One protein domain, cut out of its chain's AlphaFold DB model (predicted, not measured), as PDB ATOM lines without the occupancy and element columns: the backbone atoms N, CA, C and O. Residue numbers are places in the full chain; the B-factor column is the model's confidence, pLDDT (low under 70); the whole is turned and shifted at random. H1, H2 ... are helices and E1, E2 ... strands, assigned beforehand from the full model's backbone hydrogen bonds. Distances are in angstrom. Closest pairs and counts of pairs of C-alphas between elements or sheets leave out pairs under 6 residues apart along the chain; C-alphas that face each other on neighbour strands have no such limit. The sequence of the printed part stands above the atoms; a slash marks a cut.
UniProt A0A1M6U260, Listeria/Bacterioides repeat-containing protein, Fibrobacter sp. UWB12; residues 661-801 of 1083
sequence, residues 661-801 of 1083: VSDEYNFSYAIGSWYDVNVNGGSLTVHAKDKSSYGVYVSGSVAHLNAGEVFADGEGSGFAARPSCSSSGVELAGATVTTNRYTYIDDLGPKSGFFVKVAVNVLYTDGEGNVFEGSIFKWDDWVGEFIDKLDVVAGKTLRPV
ATOM      1  N   VAL A 661     106.720 182.272 137.444       89.31
ATOM      2  CA  VAL A 661     105.456 182.343 136.704       89.31
ATOM      3  C   VAL A 661     105.213 183.810 136.374       89.31
ATOM      4  O   VAL A 661     105.266 184.648 137.271       89.31
ATOM      5  N   SER A 662     104.975 184.125 135.102       87.94
ATOM      6  CA  SER A 662     104.710 185.498 134.670       87.94
ATOM      7  C   SER A 662     103.293 185.941 135.047       87.94
ATOM      8  O   SER A 662     102.341 185.163 134.938       87.94
ATOM      9  N   ASP A 663     103.138 187.219 135.389       84.12
ATOM     10  CA  ASP A 663     101.846 187.902 135.514       84.12
ATOM     11  C   ASP A 663     101.756 189.136 134.585       84.12
ATOM     12  O   ASP A 663     102.582 189.311 133.691       84.12
ATOM     13  N   GLU A 664     100.717 189.964 134.748       77.19
ATOM     14  CA  GLU A 664     100.462 191.152 133.910       77.19
ATOM     15  C   GLU A 664     101.559 192.230 134.023       77.19
ATOM     16  O   GLU A 664     101.780 192.993 133.082       77.19
ATOM     17  N   TYR A 665     102.265 192.301 135.153       79.31
ATOM     18  CA  TYR A 665     103.263 193.337 135.439       79.31
ATOM     19  C   TYR A 665     104.686 192.789 135.494       79.31
ATOM     20  O   TYR A 665     105.645 193.550 135.351       79.31
ATOM     21  N   ASN A 666     104.833 191.482 135.698       85.12
ATOM     22  CA  ASN A 666     106.087 190.864 136.063       85.12
ATOM     23  C   ASN A 666     106.341 189.595 135.243       85.12
ATOM     24  O   ASN A 666     105.795 188.526 135.507       85.12
ATOM     25  N   PHE A 667     107.195 189.718 134.226       88.94
ATOM     26  CA  PHE A 667     107.529 188.616 133.325       88.94
ATOM     27  C   PHE A 667     108.746 187.831 133.815       88.94
ATOM     28  O   PHE A 667     109.780 188.429 134.146       88.94
ATOM     29  N   SER A 668     108.619 186.503 133.798       94.12
ATOM     30  CA  SER A 668     109.691 185.546 134.066       94.12
ATOM     31  C   SER A 668     110.339 185.094 132.757       94.12
ATOM     32  O   SER A 668     109.649 184.677 131.820       94.12
ATOM     33  N   TYR A 669     111.669 185.179 132.673       95.00
ATOM     34  CA  TYR A 669     112.421 184.772 131.485       95.00
ATOM     35  C   TYR A 669     113.835 184.282 131.802       95.00
ATOM     36  O   TYR A 669     114.439 184.695 132.787       95.00
ATOM     37  N   ALA A 670     114.374 183.392 130.971       97.19
ATOM     38  CA  ALA A 670     115.692 182.810 131.189       97.19
ATOM     39  C   ALA A 670     116.792 183.814 130.845       97.19
ATOM     40  O   ALA A 670     117.703 183.994 131.637       97.19
ATOM     41  N   ILE A 671     116.674 184.521 129.723       96.81
ATOM     42  CA  ILE A 671     117.523 185.659 129.373       96.81
ATOM     43  C   ILE A 671     116.640 186.806 128.904       96.81
ATOM     44  O   ILE A 671     115.745 186.594 128.087       96.81
ATOM     45  N   GLY A 672     116.901 188.027 129.368       93.38
ATOM     46  CA  GLY A 672     116.220 189.193 128.823       93.38
ATOM     47  C   GLY A 672     116.960 190.509 128.981       93.38
ATOM     48  O   GLY A 672     117.797 190.682 129.864       93.38
ATOM     49  N   SER A 673     116.638 191.444 128.091       90.88
ATOM     50  CA  SER A 673     117.208 192.789 128.080       90.88
ATOM     51  C   SER A 673     116.215 193.818 127.537       90.88
ATOM     52  O   SER A 673     115.319 193.496 126.748       90.88
ATOM     53  N   TRP A 674     116.390 195.072 127.963       86.00
ATOM     54  CA  TRP A 674     115.739 196.249 127.374       86.00
ATOM     55  C   TRP A 674     116.469 196.768 126.126       86.00
ATOM     56  O   TRP A 674     115.909 197.560 125.372       86.00
ATOM     57  N   TYR A 675     117.699 196.304 125.906       91.88
ATOM     58  CA  TYR A 675     118.495 196.518 124.702       91.88
ATOM     59  C   TYR A 675     118.758 195.164 124.036       91.88
ATOM     60  O   TYR A 675     118.053 194.181 124.290       91.88
ATOM     61  N   ASP A 676     119.695 195.135 123.098       93.94
ATOM     62  CA  ASP A 676     119.920 193.971 122.258       93.94
ATOM     63  C   ASP A 676     120.554 192.809 123.040       93.94
ATOM     64  O   ASP A 676     121.368 192.993 123.949       93.94
ATOM     65  N   VAL A 677     120.169 191.593 122.651       96.38
ATOM     66  CA  VAL A 677     120.783 190.341 123.106       96.38
ATOM     67  C   VAL A 677     121.598 189.794 121.942       96.38
ATOM     68  O   VAL A 677     121.037 189.336 120.951       96.38
ATOM     69  N   ASN A 678     122.919 189.851 122.044       96.69
ATOM     70  CA  ASN A 678     123.847 189.454 120.993       96.69
ATOM     71  C   ASN A 678     124.487 188.108 121.331       96.69
ATOM     72  O   ASN A 678     125.201 187.993 122.322       96.69
ATOM     73  N   VAL A 679     124.277 187.104 120.485       97.12
ATOM     74  CA  VAL A 679     124.980 185.817 120.558       97.12
ATOM     75  C   VAL A 679     125.977 185.756 119.406       97.12
ATOM     76  O   VAL A 679     125.616 185.485 118.261       97.12
ATOM     77  N   ASN A 680     127.233 186.063 119.708       94.81
ATOM     78  CA  ASN A 680     128.349 186.166 118.770       94.81
ATOM     79  C   ASN A 680     129.229 184.906 118.733       94.81
ATOM     80  O   ASN A 680     130.113 184.812 117.884       94.81
ATOM     81  N   GLY A 681     129.002 183.940 119.627       87.94
ATOM     82  CA  GLY A 681     129.736 182.678 119.692       87.94
ATOM     83  C   GLY A 681     129.315 181.823 120.890       87.94
ATOM     84  O   GLY A 681     128.459 182.222 121.672       87.94
ATOM     85  N   GLY A 682     129.923 180.641 121.038       91.50
ATOM     86  CA  GLY A 682     129.632 179.724 122.149       91.50
ATOM     87  C   GLY A 682     128.301 178.975 122.023       91.50
ATOM     88  O   GLY A 682     127.753 178.835 120.924       91.50
ATOM     89  N   SER A 683     127.807 178.466 123.153       93.94
ATOM     90  CA  SER A 683     126.494 177.834 123.273       93.94
ATOM     91  C   SER A 683     125.606 178.606 124.254       93.94
ATOM     92  O   SER A 683     126.044 179.021 125.326       93.94
ATOM     93  N   LEU A 684     124.348 178.818 123.874       97.44
ATOM     94  CA  LEU A 684     123.304 179.387 124.712       97.44
ATOM     95  C   LEU A 684     122.151 178.392 124.809       97.44
ATOM     96  O   LEU A 684     121.460 178.130 123.826       97.44
ATOM     97  N   THR A 685     121.901 177.894 126.010       97.38
ATOM     98  CA  THR A 685     120.748 177.068 126.347       97.38
ATOM     99  C   THR A 685     119.833 177.850 127.282       97.38
ATOM    100  O   THR A 685     120.282 178.381 128.295       97.38
ATOM    101  N   VAL A 686     118.555 177.974 126.926       97.50
ATOM    102  CA  VAL A 686     117.558 178.665 127.747       97.50
ATOM    103  C   VAL A 686     116.350 177.785 128.027       97.50
ATOM    104  O   VAL A 686     115.794 177.175 127.113       97.50
ATOM    105  N   HIS A 687     115.914 177.786 129.285       95.12
ATOM    106  CA  HIS A 687     114.819 176.958 129.779       95.12
ATOM    107  C   HIS A 687     113.685 177.806 130.367       95.12
ATOM    108  O   HIS A 687     113.857 178.467 131.393       95.12
ATOM    109  N   ALA A 688     112.498 177.742 129.763       93.56
ATOM    110  CA  ALA A 688     111.276 178.375 130.271       93.56
ATOM    111  C   ALA A 688     110.398 177.349 131.017       93.56
ATOM    112  O   ALA A 688     109.649 176.597 130.384       93.56
ATOM    113  N   LYS A 689     110.498 177.260 132.352       92.31
ATOM    114  CA  LYS A 689     109.861 176.162 133.114       92.31
ATOM    115  C   LYS A 689     108.342 176.240 133.213       92.31
ATOM    116  O   LYS A 689     107.712 175.194 133.313       92.31
ATOM    117  N   ASP A 690     107.764 177.436 133.189       92.38
ATOM    118  CA  ASP A 690     106.313 177.625 133.223       92.38
ATOM    119  C   ASP A 690     105.775 178.050 131.851       92.38
ATOM    120  O   ASP A 690     106.449 178.748 131.093       92.38
ATOM    121  N   LYS A 691     104.525 177.693 131.540       89.00
ATOM    122  CA  LYS A 691     103.856 178.041 130.272       89.00
ATOM    123  C   LYS A 691     103.778 179.543 129.992       89.00
ATOM    124  O   LYS A 691     103.669 179.931 128.831       89.00
ATOM    125  N   SER A 692     103.776 180.365 131.039       89.06
ATOM    126  CA  SER A 692     103.764 181.829 130.959       89.06
ATOM    127  C   SER A 692     105.167 182.449 130.913       89.06
ATOM    128  O   SER A 692     105.293 183.651 130.678       89.06
ATOM    129  N   SER A 693     106.217 181.656 131.144       93.00
ATOM    130  CA  SER A 693     107.610 182.111 131.135       93.00
ATOM    131  C   SER A 693     108.224 182.060 129.731       93.00
ATOM    132  O   SER A 693     107.688 181.426 128.810       93.00
ATOM    133  N   TYR A 694     109.359 182.735 129.561       93.88
ATOM    134  CA  TYR A 694     110.029 182.871 128.268       93.88
ATOM    135  C   TYR A 694     111.500 182.435 128.321       93.88
ATOM    136  O   TYR A 694     112.149 182.526 129.355       93.88
ATOM    137  N   GLY A 695     112.043 181.945 127.209       95.38
ATOM    138  CA  GLY A 695     113.466 181.645 127.073       95.38
ATOM    139  C   GLY A 695     114.248 182.945 126.914       95.38
ATOM    140  O   GLY A 695     114.697 183.531 127.892       95.38
ATOM    141  N   VAL A 696     114.353 183.431 125.678       95.50
ATOM    142  CA  VAL A 696     114.902 184.755 125.363       95.50
ATOM    143  C   VAL A 696     113.763 185.767 125.242       95.50
ATOM    144  O   VAL A 696     112.868 185.600 124.410       95.50
ATOM    145  N   TYR A 697     113.807 186.823 126.049       93.12
ATOM    146  CA  TYR A 697     112.836 187.913 126.073       93.12
ATOM    147  C   TYR A 697     113.486 189.241 125.661       93.12
ATOM    148  O   TYR A 697     114.463 189.677 126.266       93.12
ATOM    149  N   VAL A 698     112.916 189.918 124.663       91.19
ATOM    150  CA  VAL A 698     113.372 191.245 124.208       91.19
ATOM    151  C   VAL A 698     112.228 192.253 124.182       91.19
ATOM    152  O   VAL A 698     111.096 191.920 123.814       91.19
ATOM    153  N   SER A 699     112.507 193.500 124.569       86.50
ATOM    154  CA  SER A 699     111.481 194.539 124.689       86.50
ATOM    155  C   SER A 699     111.961 195.911 124.227       86.50
ATOM    156  O   SER A 699     112.645 196.613 124.962       86.50
ATOM    157  N   GLY A 700     111.530 196.337 123.037       83.25
ATOM    158  CA  GLY A 700     112.074 197.500 122.329       83.25
ATOM    159  C   GLY A 700     113.414 197.234 121.639       83.25
ATOM    160  O   GLY A 700     114.065 198.190 121.215       83.25
ATOM    161  N   SER A 701     113.815 195.966 121.541       89.94
ATOM    162  CA  SER A 701     115.159 195.533 121.162       89.94
ATOM    163  C   SER A 701     115.166 194.214 120.385       89.94
ATOM    164  O   SER A 701     114.124 193.576 120.185       89.94
ATOM    165  N   VAL A 702     116.343 193.807 119.909       92.06
ATOM    166  CA  VAL A 702     116.517 192.666 119.009       92.06
ATOM    167  C   VAL A 702     117.461 191.627 119.612       92.06
ATOM    168  O   VAL A 702     118.510 191.951 120.164       92.06
ATOM    169  N   ALA A 703     117.096 190.353 119.482       95.19
ATOM    170  CA  ALA A 703     118.009 189.242 119.719       95.19
ATOM    171  C   ALA A 703     118.764 188.920 118.418       95.19
ATOM    172  O   ALA A 703     118.175 188.357 117.490       95.19
ATOM    173  N   HIS A 704     120.045 189.284 118.338       95.81
ATOM    174  CA  HIS A 704     120.920 189.012 117.195       95.81
ATOM    175  C   HIS A 704     121.683 187.711 117.417       95.81
ATOM    176  O   HIS A 704     122.537 187.609 118.296       95.81
ATOM    177  N   LEU A 705     121.369 186.694 116.621       96.06
ATOM    178  CA  LEU A 705     121.944 185.356 116.742       96.06
ATOM    179  C   LEU A 705     123.009 185.173 115.652       96.06
ATOM    180  O   LEU A 705     122.762 184.564 114.605       96.06
ATOM    181  N   ASN A 706     124.174 185.776 115.891       91.44
ATOM    182  CA  ASN A 706     125.252 185.997 114.926       91.44
ATOM    183  C   ASN A 706     126.135 184.764 114.695       91.44
ATOM    184  O   ASN A 706     126.510 184.507 113.556       91.44
ATOM    185  N   ALA A 707     126.452 183.981 115.729       84.38
ATOM    186  CA  ALA A 707     127.181 182.714 115.599       84.38
ATOM    187  C   ALA A 707     127.005 181.832 116.847       84.38
ATOM    188  O   ALA A 707     126.513 182.292 117.871       84.38
ATOM    189  N   GLY A 708     127.405 180.558 116.758       87.94
ATOM    190  CA  GLY A 708     127.287 179.591 117.856       87.94
ATOM    191  C   GLY A 708     126.024 178.729 117.795       87.94
ATOM    192  O   GLY A 708     125.423 178.558 116.727       87.94
ATOM    193  N   GLU A 709     125.640 178.161 118.934       92.12
ATOM    194  CA  GLU A 709     124.441 177.330 119.082       92.12
ATOM    195  C   GLU A 709     123.467 177.957 120.080       92.12
ATOM    196  O   GLU A 709     123.855 178.325 121.181       92.12
ATOM    197  N   VAL A 710     122.194 178.072 119.702       96.31
ATOM    198  CA  VAL A 710     121.119 178.576 120.559       96.31
ATOM    199  C   VAL A 710     120.028 177.524 120.652       96.31
ATOM    200  O   VAL A 710     119.390 177.170 119.655       96.31
ATOM    201  N   PHE A 711     119.799 177.032 121.858       95.62
ATOM    202  CA  PHE A 711     118.768 176.066 122.174       95.62
ATOM    203  C   PHE A 711     117.788 176.685 123.168       95.62
ATOM    204  O   PHE A 711     118.142 176.975 124.304       95.62
ATOM    205  N   ALA A 712     116.557 176.925 122.726       92.94
ATOM    206  CA  ALA A 712     115.517 177.539 123.538       92.94
ATOM    207  C   ALA A 712     114.328 176.591 123.701       92.94
ATOM    208  O   ALA A 712     113.543 176.393 122.771       92.94
ATOM    209  N   ASP A 713     114.179 175.998 124.878       83.19
ATOM    210  CA  ASP A 713     113.133 175.018 125.151       83.19
ATOM    211  C   ASP A 713     112.416 175.275 126.492       83.19
ATOM    212  O   ASP A 713     112.613 176.293 127.162       83.19
ATOM    213  N   GLY A 714     111.487 174.385 126.844       83.12
ATOM    214  CA  GLY A 714     110.690 174.477 128.067       83.12
ATOM    215  C   GLY A 714     109.185 174.338 127.836       83.12
ATOM    216  O   GLY A 714     108.721 174.063 126.726       83.12
ATOM    217  N   GLU A 715     108.413 174.508 128.912       86.62
ATOM    218  CA  GLU A 715     106.946 174.555 128.854       86.62
ATOM    219  C   GLU A 715     106.434 175.889 128.287       86.62
ATOM    220  O   GLU A 715     105.364 175.929 127.673       86.62
ATOM    221  N   GLY A 716     107.193 176.965 128.517       86.25
ATOM    222  CA  GLY A 716     106.938 178.320 128.032       86.25
ATOM    223  C   GLY A 716     107.401 178.556 126.596       86.25
ATOM    224  O   GLY A 716     107.589 177.620 125.821       86.25
ATOM    225  N   SER A 717     107.573 179.820 126.205       89.12
ATOM    226  CA  SER A 717     107.998 180.148 124.829       89.12
ATOM    227  C   SER A 717     109.498 180.369 124.744       89.12
ATOM    228  O   SER A 717     110.015 181.219 125.457       89.12
ATOM    229  N   GLY A 718     110.191 179.675 123.843       90.25
ATOM    230  CA  GLY A 718     111.639 179.805 123.689       90.25
ATOM    231  C   GLY A 718     112.087 181.215 123.299       90.25
ATOM    232  O   GLY A 718     113.061 181.709 123.853       90.25
ATOM    233  N   PHE A 719     111.354 181.901 122.420       91.25
ATOM    234  CA  PHE A 719     111.562 183.327 122.140       91.25
ATOM    235  C   PHE A 719     110.284 184.120 122.385       91.25
ATOM    236  O   PHE A 719     109.203 183.727 121.939       91.25
ATOM    237  N   ALA A 720     110.416 185.269 123.033       89.00
ATOM    238  CA  ALA A 720     109.336 186.216 123.223       89.00
ATOM    239  C   ALA A 720     109.800 187.640 122.942       89.00
ATOM    240  O   ALA A 720     110.909 188.038 123.292       89.00
ATOM    241  N   ALA A 721     108.925 188.417 122.316       87.31
ATOM    242  CA  ALA A 721     109.195 189.813 122.043       87.31
ATOM    243  C   ALA A 721     107.984 190.671 122.383       87.31
ATOM    244  O   ALA A 721     106.851 190.377 121.988       87.31
ATOM    245  N   ARG A 722     108.260 191.771 123.078       83.44
ATOM    246  CA  ARG A 722     107.287 192.808 123.407       83.44
ATOM    247  C   ARG A 722     107.691 194.089 122.679       83.44
ATOM    248  O   ARG A 722     108.742 194.651 122.986       83.44
ATOM    249  N   PRO A 723     106.966 194.551 121.655       75.19
ATOM    250  CA  PRO A 723     107.256 195.848 121.053       75.19
ATOM    251  C   PRO A 723     107.081 196.963 122.080       75.19
ATOM    252  O   PRO A 723     106.187 196.908 122.926       75.19
ATOM    253  N   SER A 724     107.925 197.986 121.991       70.50
ATOM    254  CA  SER A 724     107.759 199.220 122.759       70.50
ATOM    255  C   SER A 724     107.711 200.408 121.789       70.50
ATOM    256  O   SER A 724     107.087 200.320 120.735       70.50
ATOM    257  N   CYS A 725     108.365 201.529 122.088       60.81
ATOM    258  CA  CYS A 725     108.496 202.660 121.162       60.81
ATOM    259  C   CYS A 725     109.283 202.322 119.867       60.81
ATOM    260  O   CYS A 725     109.400 203.181 118.990       60.81
ATOM    261  N   SER A 726     109.822 201.103 119.754       69.88
ATOM    262  CA  SER A 726     110.597 200.534 118.644       69.88
ATOM    263  C   SER A 726     110.159 199.090 118.342       69.88
ATOM    264  O   SER A 726     109.508 198.432 119.157       69.88
ATOM    265  N   SER A 727     110.530 198.588 117.157       75.50
ATOM    266  CA  SER A 727     110.346 197.183 116.768       75.50
ATOM    267  C   SER A 727     111.194 196.247 117.630       75.50
ATOM    268  O   SER A 727     112.367 196.542 117.847       75.50
ATOM    269  N   SER A 728     110.641 195.095 118.007       85.06
ATOM    270  CA  SER A 728     111.351 194.034 118.732       85.06
ATOM    271  C   SER A 728     111.417 192.766 117.888       85.06
ATOM    272  O   SER A 728     110.502 192.497 117.115       85.06
ATOM    273  N   GLY A 729     112.432 191.923 118.033       88.44
ATOM    274  CA  GLY A 729     112.444 190.695 117.239       88.44
ATOM    275  C   GLY A 729     113.661 189.816 117.403       88.44
ATOM    276  O   GLY A 729     114.522 190.064 118.238       88.44
ATOM    277  N   VAL A 730     113.712 188.778 116.574       91.12
ATOM    278  CA  VAL A 730     114.847 187.857 116.482       91.12
ATOM    279  C   VAL A 730     115.455 187.969 115.087       91.12
ATOM    280  O   VAL A 730     114.750 187.837 114.081       91.12
ATOM    281  N   GLU A 731     116.760 188.217 115.025       93.50
ATOM    282  CA  GLU A 731     117.553 188.249 113.798       93.50
ATOM    283  C   GLU A 731     118.491 187.036 113.752       93.50
ATOM    284  O   GLU A 731     119.401 186.888 114.563       93.50
ATOM    285  N   LEU A 732     118.247 186.143 112.791       92.88
ATOM    286  CA  LEU A 732     119.069 184.971 112.509       92.88
ATOM    287  C   LEU A 732     120.217 185.389 111.583       92.88
ATOM    288  O   LEU A 732     119.990 185.635 110.397       92.88
ATOM    289  N   ALA A 733     121.432 185.492 112.117       88.19
ATOM    290  CA  ALA A 733     122.574 186.083 111.414       88.19
ATOM    291  C   ALA A 733     123.762 185.124 111.210       88.19
ATOM    292  O   ALA A 733     124.628 185.399 110.384       88.19
ATOM    293  N   GLY A 734     123.769 183.971 111.879       85.69
ATOM    294  CA  GLY A 734     124.759 182.910 111.662       85.69
ATOM    295  C   GLY A 734     124.835 181.839 112.756       85.69
ATOM    296  O   GLY A 734     125.573 180.870 112.596       85.69
ATOM    297  N   ALA A 735     124.071 181.943 113.848       90.44
ATOM    298  CA  ALA A 735     123.962 180.871 114.844       90.44
ATOM    299  C   ALA A 735     123.063 179.714 114.367       90.44
ATOM    300  O   ALA A 735     122.098 179.934 113.632       90.44
ATOM    301  N   THR A 736     123.318 178.485 114.820       91.50
ATOM    302  CA  THR A 736     122.332 177.392 114.739       91.50
ATOM    303  C   THR A 736     121.288 177.595 115.829       91.50
ATOM    304  O   THR A 736     121.649 177.712 116.991       91.50
ATOM    305  N   VAL A 737     120.002 177.610 115.478       94.31
ATOM    306  CA  VAL A 737     118.920 177.957 116.409       94.31
ATOM    307  C   VAL A 737     117.867 176.863 116.434       94.31
ATOM    308  O   VAL A 737     117.326 176.488 115.399       94.31
ATOM    309  N   THR A 738     117.540 176.369 117.622       93.50
ATOM    310  CA  THR A 738     116.388 175.492 117.851       93.50
ATOM    311  C   THR A 738     115.494 176.138 118.891       93.50
ATOM    312  O   THR A 738     115.975 176.542 119.946       93.50
ATOM    313  N   THR A 739     114.198 176.235 118.607       91.94
ATOM    314  CA  THR A 739     113.234 176.768 119.572       91.94
ATOM    315  C   THR A 739     111.907 176.048 119.516       91.94
ATOM    316  O   THR A 739     111.454 175.660 118.441       91.94
ATOM    317  N   ASN A 740     111.262 175.879 120.665       88.25
ATOM    318  CA  ASN A 740     109.933 175.285 120.751       88.25
ATOM    319  C   ASN A 740     108.816 176.237 120.273       88.25
ATOM    320  O   ASN A 740     107.816 175.760 119.737       88.25
ATOM    321  N   ARG A 741     108.954 177.561 120.457       87.81
ATOM    322  CA  ARG A 741     107.898 178.543 120.161       87.81
ATOM    323  C   ARG A 741     108.418 179.981 120.099       87.81
ATOM    324  O   ARG A 741     109.271 180.376 120.890       87.81
ATOM    325  N   TYR A 742     107.798 180.780 119.231       85.94
ATOM    326  CA  TYR A 742     107.914 182.239 119.207       85.94
ATOM    327  C   TYR A 742     106.608 182.879 119.688       85.94
ATOM    328  O   TYR A 742     105.538 182.517 119.195       85.94
ATOM    329  N   THR A 743     106.698 183.842 120.603       83.69
ATOM    330  CA  THR A 743     105.532 184.511 121.193       83.69
ATOM    331  C   THR A 743     105.623 186.027 121.078       83.69
ATOM    332  O   THR A 743     106.658 186.640 121.333       83.69
ATOM    333  N   TYR A 744     104.496 186.624 120.707       80.31
ATOM    334  CA  TYR A 744     104.268 188.061 120.708       80.31
ATOM    335  C   TYR A 744     103.459 188.464 121.941       80.31
ATOM    336  O   TYR A 744     102.456 187.812 122.237       80.31
ATOM    337  N   ILE A 745     103.864 189.535 122.624       79.00
ATOM    338  CA  ILE A 745     103.179 190.057 123.816       79.00
ATOM    339  C   ILE A 745     102.576 191.431 123.478       79.00
ATOM    340  O   ILE A 745     103.316 192.349 123.119       79.00
ATOM    341  N   ASP A 746     101.244 191.556 123.564       68.06
ATOM    342  CA  ASP A 746     100.465 192.728 123.122       68.06
ATOM    343  C   ASP A 746      99.812 193.484 124.288       68.06
ATOM    344  O   ASP A 746      98.746 193.087 124.753       68.06
ATOM    345  N   ASP A 747     100.407 194.601 124.717       60.12
ATOM    346  CA  ASP A 747      99.854 195.404 125.823       60.12
ATOM    347  C   ASP A 747      99.606 196.887 125.473       60.12
ATOM    348  O   ASP A 747      99.021 197.618 126.272       60.12
ATOM    349  N   LEU A 748     100.051 197.377 124.305       56.03
ATOM    350  CA  LEU A 748     100.105 198.824 124.000       56.03
ATOM    351  C   LEU A 748      99.366 199.251 122.714       56.03
ATOM    352  O   LEU A 748      99.369 200.436 122.363       56.03
ATOM    353  N   GLY A 749      98.662 198.332 122.047       55.69
ATOM    354  CA  GLY A 749      97.934 198.605 120.804       55.69
ATOM    355  C   GLY A 749      98.845 198.692 119.567       55.69
ATOM    356  O   GLY A 749     100.071 198.688 119.680       55.69
ATOM    357  N   PRO A 750      98.271 198.763 118.349       51.12
ATOM    358  CA  PRO A 750      99.001 198.478 117.120       51.12
ATOM    359  C   PRO A 750      99.885 199.662 116.722       51.12
ATOM    360  O   PRO A 750      99.432 200.593 116.052       51.12
ATOM    361  N   LYS A 751     101.157 199.627 117.126       52.12
ATOM    362  CA  LYS A 751     102.241 200.388 116.499       52.12
ATOM    363  C   LYS A 751     103.513 199.537 116.453       52.12
ATOM    364  O   LYS A 751     104.213 199.416 117.444       52.12
ATOM    365  N   SER A 752     103.781 198.987 115.266       55.22
ATOM    366  CA  SER A 752     105.043 198.390 114.801       55.22
ATOM    367  C   SER A 752     105.697 197.279 115.645       55.22
ATOM    368  O   SER A 752     106.401 197.544 116.612       55.22
ATOM    369  N   GLY A 753     105.710 196.067 115.080       67.75
ATOM    370  CA  GLY A 753     107.002 195.521 114.649       67.75
ATOM    371  C   GLY A 753     107.613 194.379 115.455       67.75
ATOM    372  O   GLY A 753     108.818 194.426 115.671       67.75
ATOM    373  N   PHE A 754     106.852 193.339 115.822       76.19
ATOM    374  CA  PHE A 754     107.490 192.038 116.058       76.19
ATOM    375  C   PHE A 754     107.911 191.386 114.742       76.19
ATOM    376  O   PHE A 754     107.115 191.310 113.796       76.19
ATOM    377  N   PHE A 755     109.150 190.904 114.687       80.50
ATOM    378  CA  PHE A 755     109.666 190.173 113.541       80.50
ATOM    379  C   PHE A 755     110.535 188.979 113.942       80.50
ATOM    380  O   PHE A 755     111.223 188.978 114.962       80.50
ATOM    381  N   VAL A 756     110.554 187.988 113.056       85.31
ATOM    382  CA  VAL A 756     111.633 187.003 112.965       85.31
ATOM    383  C   VAL A 756     112.189 187.133 111.558       85.31
ATOM    384  O   VAL A 756     111.449 186.985 110.582       85.31
ATOM    385  N   LYS A 757     113.467 187.474 111.427       87.56
ATOM    386  CA  LYS A 757     114.098 187.686 110.121       87.56
ATOM    387  C   LYS A 757     115.452 187.004 110.052       87.56
ATOM    388  O   LYS A 757     116.111 186.807 111.065       87.56
ATOM    389  N   VAL A 758     115.855 186.683 108.837       84.56
ATOM    390  CA  VAL A 758     117.223 186.325 108.492       84.56
ATOM    391  C   VAL A 758     117.966 187.604 108.117       84.56
ATOM    392  O   VAL A 758     117.407 188.464 107.427       84.56
ATOM    393  N   ALA A 759     119.203 187.739 108.595       84.94
ATOM    394  CA  ALA A 759     120.068 188.860 108.259       84.94
ATOM    395  C   ALA A 759     120.308 188.948 106.743       84.94
ATOM    396  O   ALA A 759     120.196 187.972 105.998       84.94
ATOM    397  N   VAL A 760     120.633 190.148 106.265       76.25
ATOM    398  CA  VAL A 760     120.863 190.396 104.836       76.25
ATOM    399  C   VAL A 760     122.038 189.545 104.336       76.25
ATOM    400  O   VAL A 760     123.082 189.504 104.980       76.25
ATOM    401  N   ASN A 761     121.880 188.909 103.170       72.19
ATOM    402  CA  ASN A 761     122.856 187.994 102.553       72.19
ATOM    403  C   ASN A 761     123.156 186.715 103.358       72.19
ATOM    404  O   ASN A 761     124.174 186.068 103.123       72.19
ATOM    405  N   VAL A 762     122.276 186.335 104.286       75.31
ATOM    406  CA  VAL A 762     122.334 185.050 104.992       75.31
ATOM    407  C   VAL A 762     121.144 184.197 104.555       75.31
ATOM    408  O   VAL A 762     120.050 184.707 104.316       75.31
ATOM    409  N   LEU A 763     121.355 182.887 104.445       79.81
ATOM    410  CA  LEU A 763     120.309 181.899 104.181       79.81
ATOM    411  C   LEU A 763     120.259 180.912 105.340       79.81
ATOM    412  O   LEU A 763     121.297 180.552 105.890       79.81
ATOM    413  N   TYR A 764     119.069 180.432 105.686       84.94
ATOM    414  CA  TYR A 764     118.872 179.400 106.707       84.94
ATOM    415  C   TYR A 764     118.114 178.199 106.147       84.94
ATOM    416  O   TYR A 764     117.300 178.351 105.245       84.94
ATOM    417  N   THR A 765     118.340 177.004 106.688       83.12
ATOM    418  CA  THR A 765     117.584 175.791 106.344       83.12
ATOM    419  C   THR A 765     117.173 175.018 107.589       83.12
ATOM    420  O   THR A 765     117.885 175.021 108.590       83.12
ATOM    421  N   ASP A 766     116.032 174.334 107.520       80.62
ATOM    422  CA  ASP A 766     115.555 173.423 108.567       80.62
ATOM    423  C   ASP A 766     116.057 171.975 108.406       80.62
ATOM    424  O   ASP A 766     115.717 171.105 109.204       80.62
ATOM    425  N   GLY A 767     116.848 171.688 107.365       67.62
ATOM    426  CA  GLY A 767     117.325 170.337 107.051       67.62
ATOM    427  C   GLY A 767     116.301 169.441 106.338       67.62
ATOM    428  O   GLY A 767     116.675 168.381 105.839       67.62
ATOM    429  N   GLU A 768     115.045 169.877 106.203       70.94
ATOM    430  CA  GLU A 768     113.976 169.172 105.476       70.94
ATOM    431  C   GLU A 768     113.850 169.640 104.014       70.94
ATOM    432  O   GLU A 768     113.033 169.129 103.247       70.94
ATOM    433  N   GLY A 769     114.702 170.585 103.604       59.38
ATOM    434  CA  GLY A 769     114.765 171.134 102.250       59.38
ATOM    435  C   GLY A 769     114.100 172.501 102.094       59.38
ATOM    436  O   GLY A 769     114.074 173.014 100.976       59.38
ATOM    437  N   ASN A 770     113.601 173.103 103.179       71.19
ATOM    438  CA  ASN A 770     113.135 174.487 103.165       71.19
ATOM    439  C   ASN A 770     114.321 175.435 103.376       71.19
ATOM    440  O   ASN A 770     115.226 175.145 104.167       71.19
ATOM    441  N   VAL A 771     114.313 176.559 102.658       77.06
ATOM    442  CA  VAL A 771     115.310 177.630 102.768       77.06
ATOM    443  C   VAL A 771     114.591 178.928 103.131       77.06
ATOM    444  O   VAL A 771     113.523 179.216 102.589       77.06
ATOM    445  N   PHE A 772     115.161 179.681 104.066       80.50
ATOM    446  CA  PHE A 772     114.607 180.909 104.625       80.50
ATOM    447  C   PHE A 772     115.556 182.082 104.370       80.50
ATOM    448  O   PHE A 772     116.760 181.970 104.611       80.50
ATOM    449  N   GLU A 773     114.995 183.208 103.932       81.31
ATOM    450  CA  GLU A 773     115.688 184.478 103.703       81.31
ATOM    451  C   GLU A 773     114.770 185.661 104.048       81.31
ATOM    452  O   GLU A 773     113.541 185.532 104.037       81.31
ATOM    453  N   GLY A 774     115.353 186.824 104.351       80.62
ATOM    454  CA  GLY A 774     114.603 188.039 104.670       80.62
ATOM    455  C   GLY A 774     113.668 187.877 105.875       80.62
ATOM    456  O   GLY A 774     113.980 187.190 106.845       80.62
ATOM    457  N   SER A 775     112.509 188.538 105.857       80.06
ATOM    458  CA  SER A 775     111.524 188.395 106.936       80.06
ATOM    459  C   SER A 775     110.831 187.032 106.860       80.06
ATOM    460  O   SER A 775     109.983 186.818 105.995       80.06
ATOM    461  N   ILE A 776     111.135 186.147 107.812       77.06
ATOM    462  CA  ILE A 776     110.388 184.899 108.028       77.06
ATOM    463  C   ILE A 776     108.985 185.234 108.548       77.06
ATOM    464  O   ILE A 776     107.998 184.622 108.140       77.06
ATOM    465  N   PHE A 777     108.899 186.238 109.424       73.69
ATOM    466  CA  PHE A 777     107.670 186.674 110.066       73.69
ATOM    467  C   PHE A 777     107.674 188.185 110.316       73.69
ATOM    468  O   PHE A 777     108.680 188.733 110.768       73.69
ATOM    469  N   LYS A 778     106.548 188.855 110.045       68.62
ATOM    470  CA  LYS A 778     106.317 190.267 110.387       68.62
ATOM    471  C   LYS A 778     104.826 190.544 110.611       68.62
ATOM    472  O   LYS A 778     103.986 189.948 109.937       68.62
ATOM    473  N   TRP A 779     104.518 191.473 111.512       62.19
ATOM    474  CA  TRP A 779     103.181 192.061 111.648       62.19
ATOM    475  C   TRP A 779     102.874 192.975 110.451       62.19
ATOM    476  O   TRP A 779     103.693 193.832 110.110       62.19
ATOM    477  N   ASP A 780     101.721 192.783 109.799       62.19
ATOM    478  CA  ASP A 780     101.270 193.624 108.685       62.19
ATOM    479  C   ASP A 780     100.112 194.533 109.127       62.19
ATOM    480  O   ASP A 780      98.974 194.094 109.320       62.19
ATOM    481  N   ASP A 781     100.417 195.826 109.249       51.97
ATOM    482  CA  ASP A 781      99.479 196.869 109.676       51.97
ATOM    483  C   ASP A 781      98.254 197.018 108.745       51.97
ATOM    484  O   ASP A 781      97.241 197.579 109.164       51.97
ATOM    485  N   TRP A 782      98.312 196.541 107.493       50.47
ATOM    486  CA  TRP A 782      97.211 196.658 106.525       50.47
ATOM    487  C   TRP A 782      96.179 195.538 106.624       50.47
ATOM    488  O   TRP A 782      95.028 195.742 106.234       50.47
ATOM    489  N   VAL A 783      96.581 194.361 107.105       52.41
ATOM    490  CA  VAL A 783      95.717 193.169 107.150       52.41
ATOM    491  C   VAL A 783      95.203 192.880 108.561       52.41
ATOM    492  O   VAL A 783      94.230 192.149 108.700       52.41
ATOM    493  N   GLY A 784      95.796 193.492 109.595       51.50
ATOM    494  CA  GLY A 784      95.316 193.403 110.979       51.50
ATOM    495  C   GLY A 784      95.444 192.013 111.610       51.50
ATOM    496  O   GLY A 784      94.847 191.763 112.653       51.50
ATOM    497  N   GLU A 785      96.208 191.120 110.982       53.81
ATOM    498  CA  GLU A 785      96.443 189.749 111.423       53.81
ATOM    499  C   GLU A 785      97.917 189.381 111.213       53.81
ATOM    500  O   GLU A 785      98.595 189.890 110.312       53.81
ATOM    501  N   PHE A 786      98.420 188.465 112.040       58.44
ATOM    502  CA  PHE A 786      99.708 187.825 111.798       58.44
ATOM    503  C   PHE A 786      99.621 186.973 110.530       58.44
ATOM    504  O   PHE A 786      98.736 186.130 110.410       58.44
ATOM    505  N   ILE A 787     100.561 187.139 109.596       52.62
ATOM    506  CA  ILE A 787     100.639 186.288 108.401       52.62
ATOM    507  C   ILE A 787     101.248 184.918 108.790       52.62
ATOM    508  O   ILE A 787     102.439 184.669 108.633       52.62
ATOM    509  N   ASP A 788     100.415 184.074 109.399       51.53
ATOM    510  CA  ASP A 788     100.351 182.599 109.483       51.53
ATOM    511  C   ASP A 788     101.605 181.714 109.212       51.53
ATOM    512  O   ASP A 788     101.533 180.775 108.416       51.53
ATOM    513  N   LYS A 789     102.774 181.950 109.847       58.22
ATOM    514  CA  LYS A 789     103.978 181.098 109.617       58.22
ATOM    515  C   LYS A 789     104.910 180.772 110.796       58.22
ATOM    516  O   LYS A 789     105.901 180.082 110.567       58.22
ATOM    517  N   LEU A 790     104.653 181.184 112.042       64.38
ATOM    518  CA  LEU A 790     105.577 180.844 113.148       64.38
ATOM    519  C   LEU A 790     105.668 179.328 113.407       64.38
ATOM    520  O   LEU A 790     106.757 178.827 113.679       64.38
ATOM    521  N   ASP A 791     104.577 178.588 113.190       66.44
ATOM    522  CA  ASP A 791     104.555 177.117 113.264       66.44
ATOM    523  C   ASP A 791     105.454 176.439 112.209       66.44
ATOM    524  O   ASP A 791     105.802 175.270 112.348       66.44
ATOM    525  N   VAL A 792     105.859 177.151 111.148       69.25
ATOM    526  CA  VAL A 792     106.734 176.601 110.094       69.25
ATOM    527  C   VAL A 792     108.159 176.387 110.602       69.25
ATOM    528  O   VAL A 792     108.849 175.495 110.104       69.25
ATOM    529  N   VAL A 793     108.593 177.209 111.561       77.88
ATOM    530  CA  VAL A 793     109.953 177.200 112.119       77.88
ATOM    531  C   VAL A 793     109.994 176.774 113.588       77.88
ATOM    532  O   VAL A 793     111.035 176.314 114.050       77.88
ATOM    533  N   ALA A 794     108.879 176.875 114.316       82.12
ATOM    534  CA  ALA A 794     108.768 176.373 115.680       82.12
ATOM    535  C   ALA A 794     108.965 174.846 115.733       82.12
ATOM    536  O   ALA A 794     108.447 174.098 114.906       82.12
ATOM    537  N   GLY A 795     109.737 174.379 116.712       82.88
ATOM    538  CA  GLY A 795     110.092 172.971 116.898       82.88
ATOM    539  C   GLY A 795     111.145 172.437 115.921       82.88
ATOM    540  O   GLY A 795     111.488 171.258 115.996       82.88
ATOM    541  N   LYS A 796     111.672 173.276 115.020       87.12
ATOM    542  CA  LYS A 796     112.723 172.904 114.066       87.12
ATOM    543  C   LYS A 796     114.084 173.453 114.486       87.12
ATOM    544  O   LYS A 796     114.180 174.440 115.211       87.12
ATOM    545  N   THR A 797     115.139 172.827 113.971       89.69
ATOM    546  CA  THR A 797     116.510 173.340 114.074       89.69
ATOM    547  C   THR A 797     116.863 174.085 112.795       89.69
ATOM    548  O   THR A 797     117.076 173.472 111.750       89.69
ATOM    549  N   LEU A 798     116.941 175.408 112.880       89.06
ATOM    550  CA  LEU A 798     117.378 176.279 111.800       89.06
ATOM    551  C   LEU A 798     118.903 176.380 111.802       89.06
ATOM    552  O   LEU A 798     119.518 176.738 112.805       89.06
ATOM    553  N   ARG A 799     119.520 176.079 110.663       87.62
ATOM    554  CA  ARG A 799     120.972 176.146 110.469       87.62
ATOM    555  C   ARG A 799     121.300 177.166 109.387       87.62
ATOM    556  O   ARG A 799     120.620 177.149 108.357       87.62
ATOM    557  N   PRO A 800     122.331 178.007 109.563       83.94
ATOM    558  CA  PRO A 800     122.807 178.850 108.477       83.94
ATOM    559  C   PRO A 800     123.273 177.956 107.321       83.94
ATOM    560  O   PRO A 800     123.980 176.961 107.512       83.94
ATOM    561  N   VAL A 801     122.866 178.288 106.104       73.88
ATOM    562  CA  VAL A 801     123.376 177.642 104.899       73.88
ATOM    563  C   VAL A 801     124.780 178.191 104.678       73.88
ATOM    564  O   VAL A 801     124.949 179.360 104.337       73.88
TER     565      VAL A 801
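AT A GLANCE: This is residues 661 to 801 of the 1083 residues of the protein "Listeria/Bacterioides repeat-containing protein" of Fibrobacter sp. UWB12 (UniProt A0A1M6U260). The chain winds in stacked turns as a three-sided solenoid: E1, E2 and E3 make one turn, E4, E5 and E6 the next, E7, E8 and E9 the third, and E10 and E11 begin a less complete fourth. Its walls are the sheets E2 E5 E8 E11 E12, E1 E4 E7 E10 and E3 E6 E9 E13; the short H1 lies near the end where E12 and E13 complete two walls. The printed part has 141 residues, with thirteen named strands and one named helix, in the order E1 to E12, H1, E13; under half of the residues are in named elements, and the class is mostly strand. The first and third sheets are mixed, the second all parallel. The whole is compact, with a radius of gyration of the C-alphas of 14.1 A and spans of 39 by 36 by 24 A.

IN THESE COORDINATES: The largest sheet holds E2, residues 677 to 679, E5, 702 to 705, E8, 728 to 732, 13.4 A long, E11, 754 to 758, 13.6 A, and E12, 775 to 778. The second holds E1, 669 to 673, starting at C-alpha (112.421, 184.772, 131.485), E4, 694 to 699, 12.3 A, E7, 717 to 722, 12.8 A, and E10, 742 to 744. The third holds E3, 683 to 688, 16.8 A, E6, 709 to 714, 16.7 A, E9, 736 to 739, and E13, 797 to 800, ending at C-alpha (122.807, 178.850, 108.477). H1 is residues 790 to 793.

HOW THE PARTS SIT: In the largest sheet, E5 and E8 are parallel, with N 703 and O 729 2.9 A apart, within hydrogen-bond range. E11 and E12 form an antiparallel hairpin, with N 756 and O 777 at 3.0 A. This sheet and E1 E4 E7 E10 make a sandwich, two sheets face to face, their best planes 39 degrees apart. E4 and E7 are parallel, with N 696 and O 718 at 2.8 A. E6 runs on into E7 across a break of 2 residues, at 95 degrees. In the third sheet E3 and E6 are parallel, with N 684 and O 709 at 2.8 A; E9 and E13 are antiparallel, with N 737 and O 798 at 2.9 A. H1 only grazes the largest sheet, with residues 790 to 793, and is too short for an O i to N i+4 pair; its one O i to N i+3 pair is within range.

THE WHOLE: The C-alphas of Tyr 665 and Gly 769, the two farthest apart, are 41.6 A apart. The printed part has no cut. The links E11 to E12 and E12 to H1 are long. Mean pLDDT of the printed part is 81.9; residues 725 to 726, 746 to 753, 767, 769 and 778 to 792 are under 70.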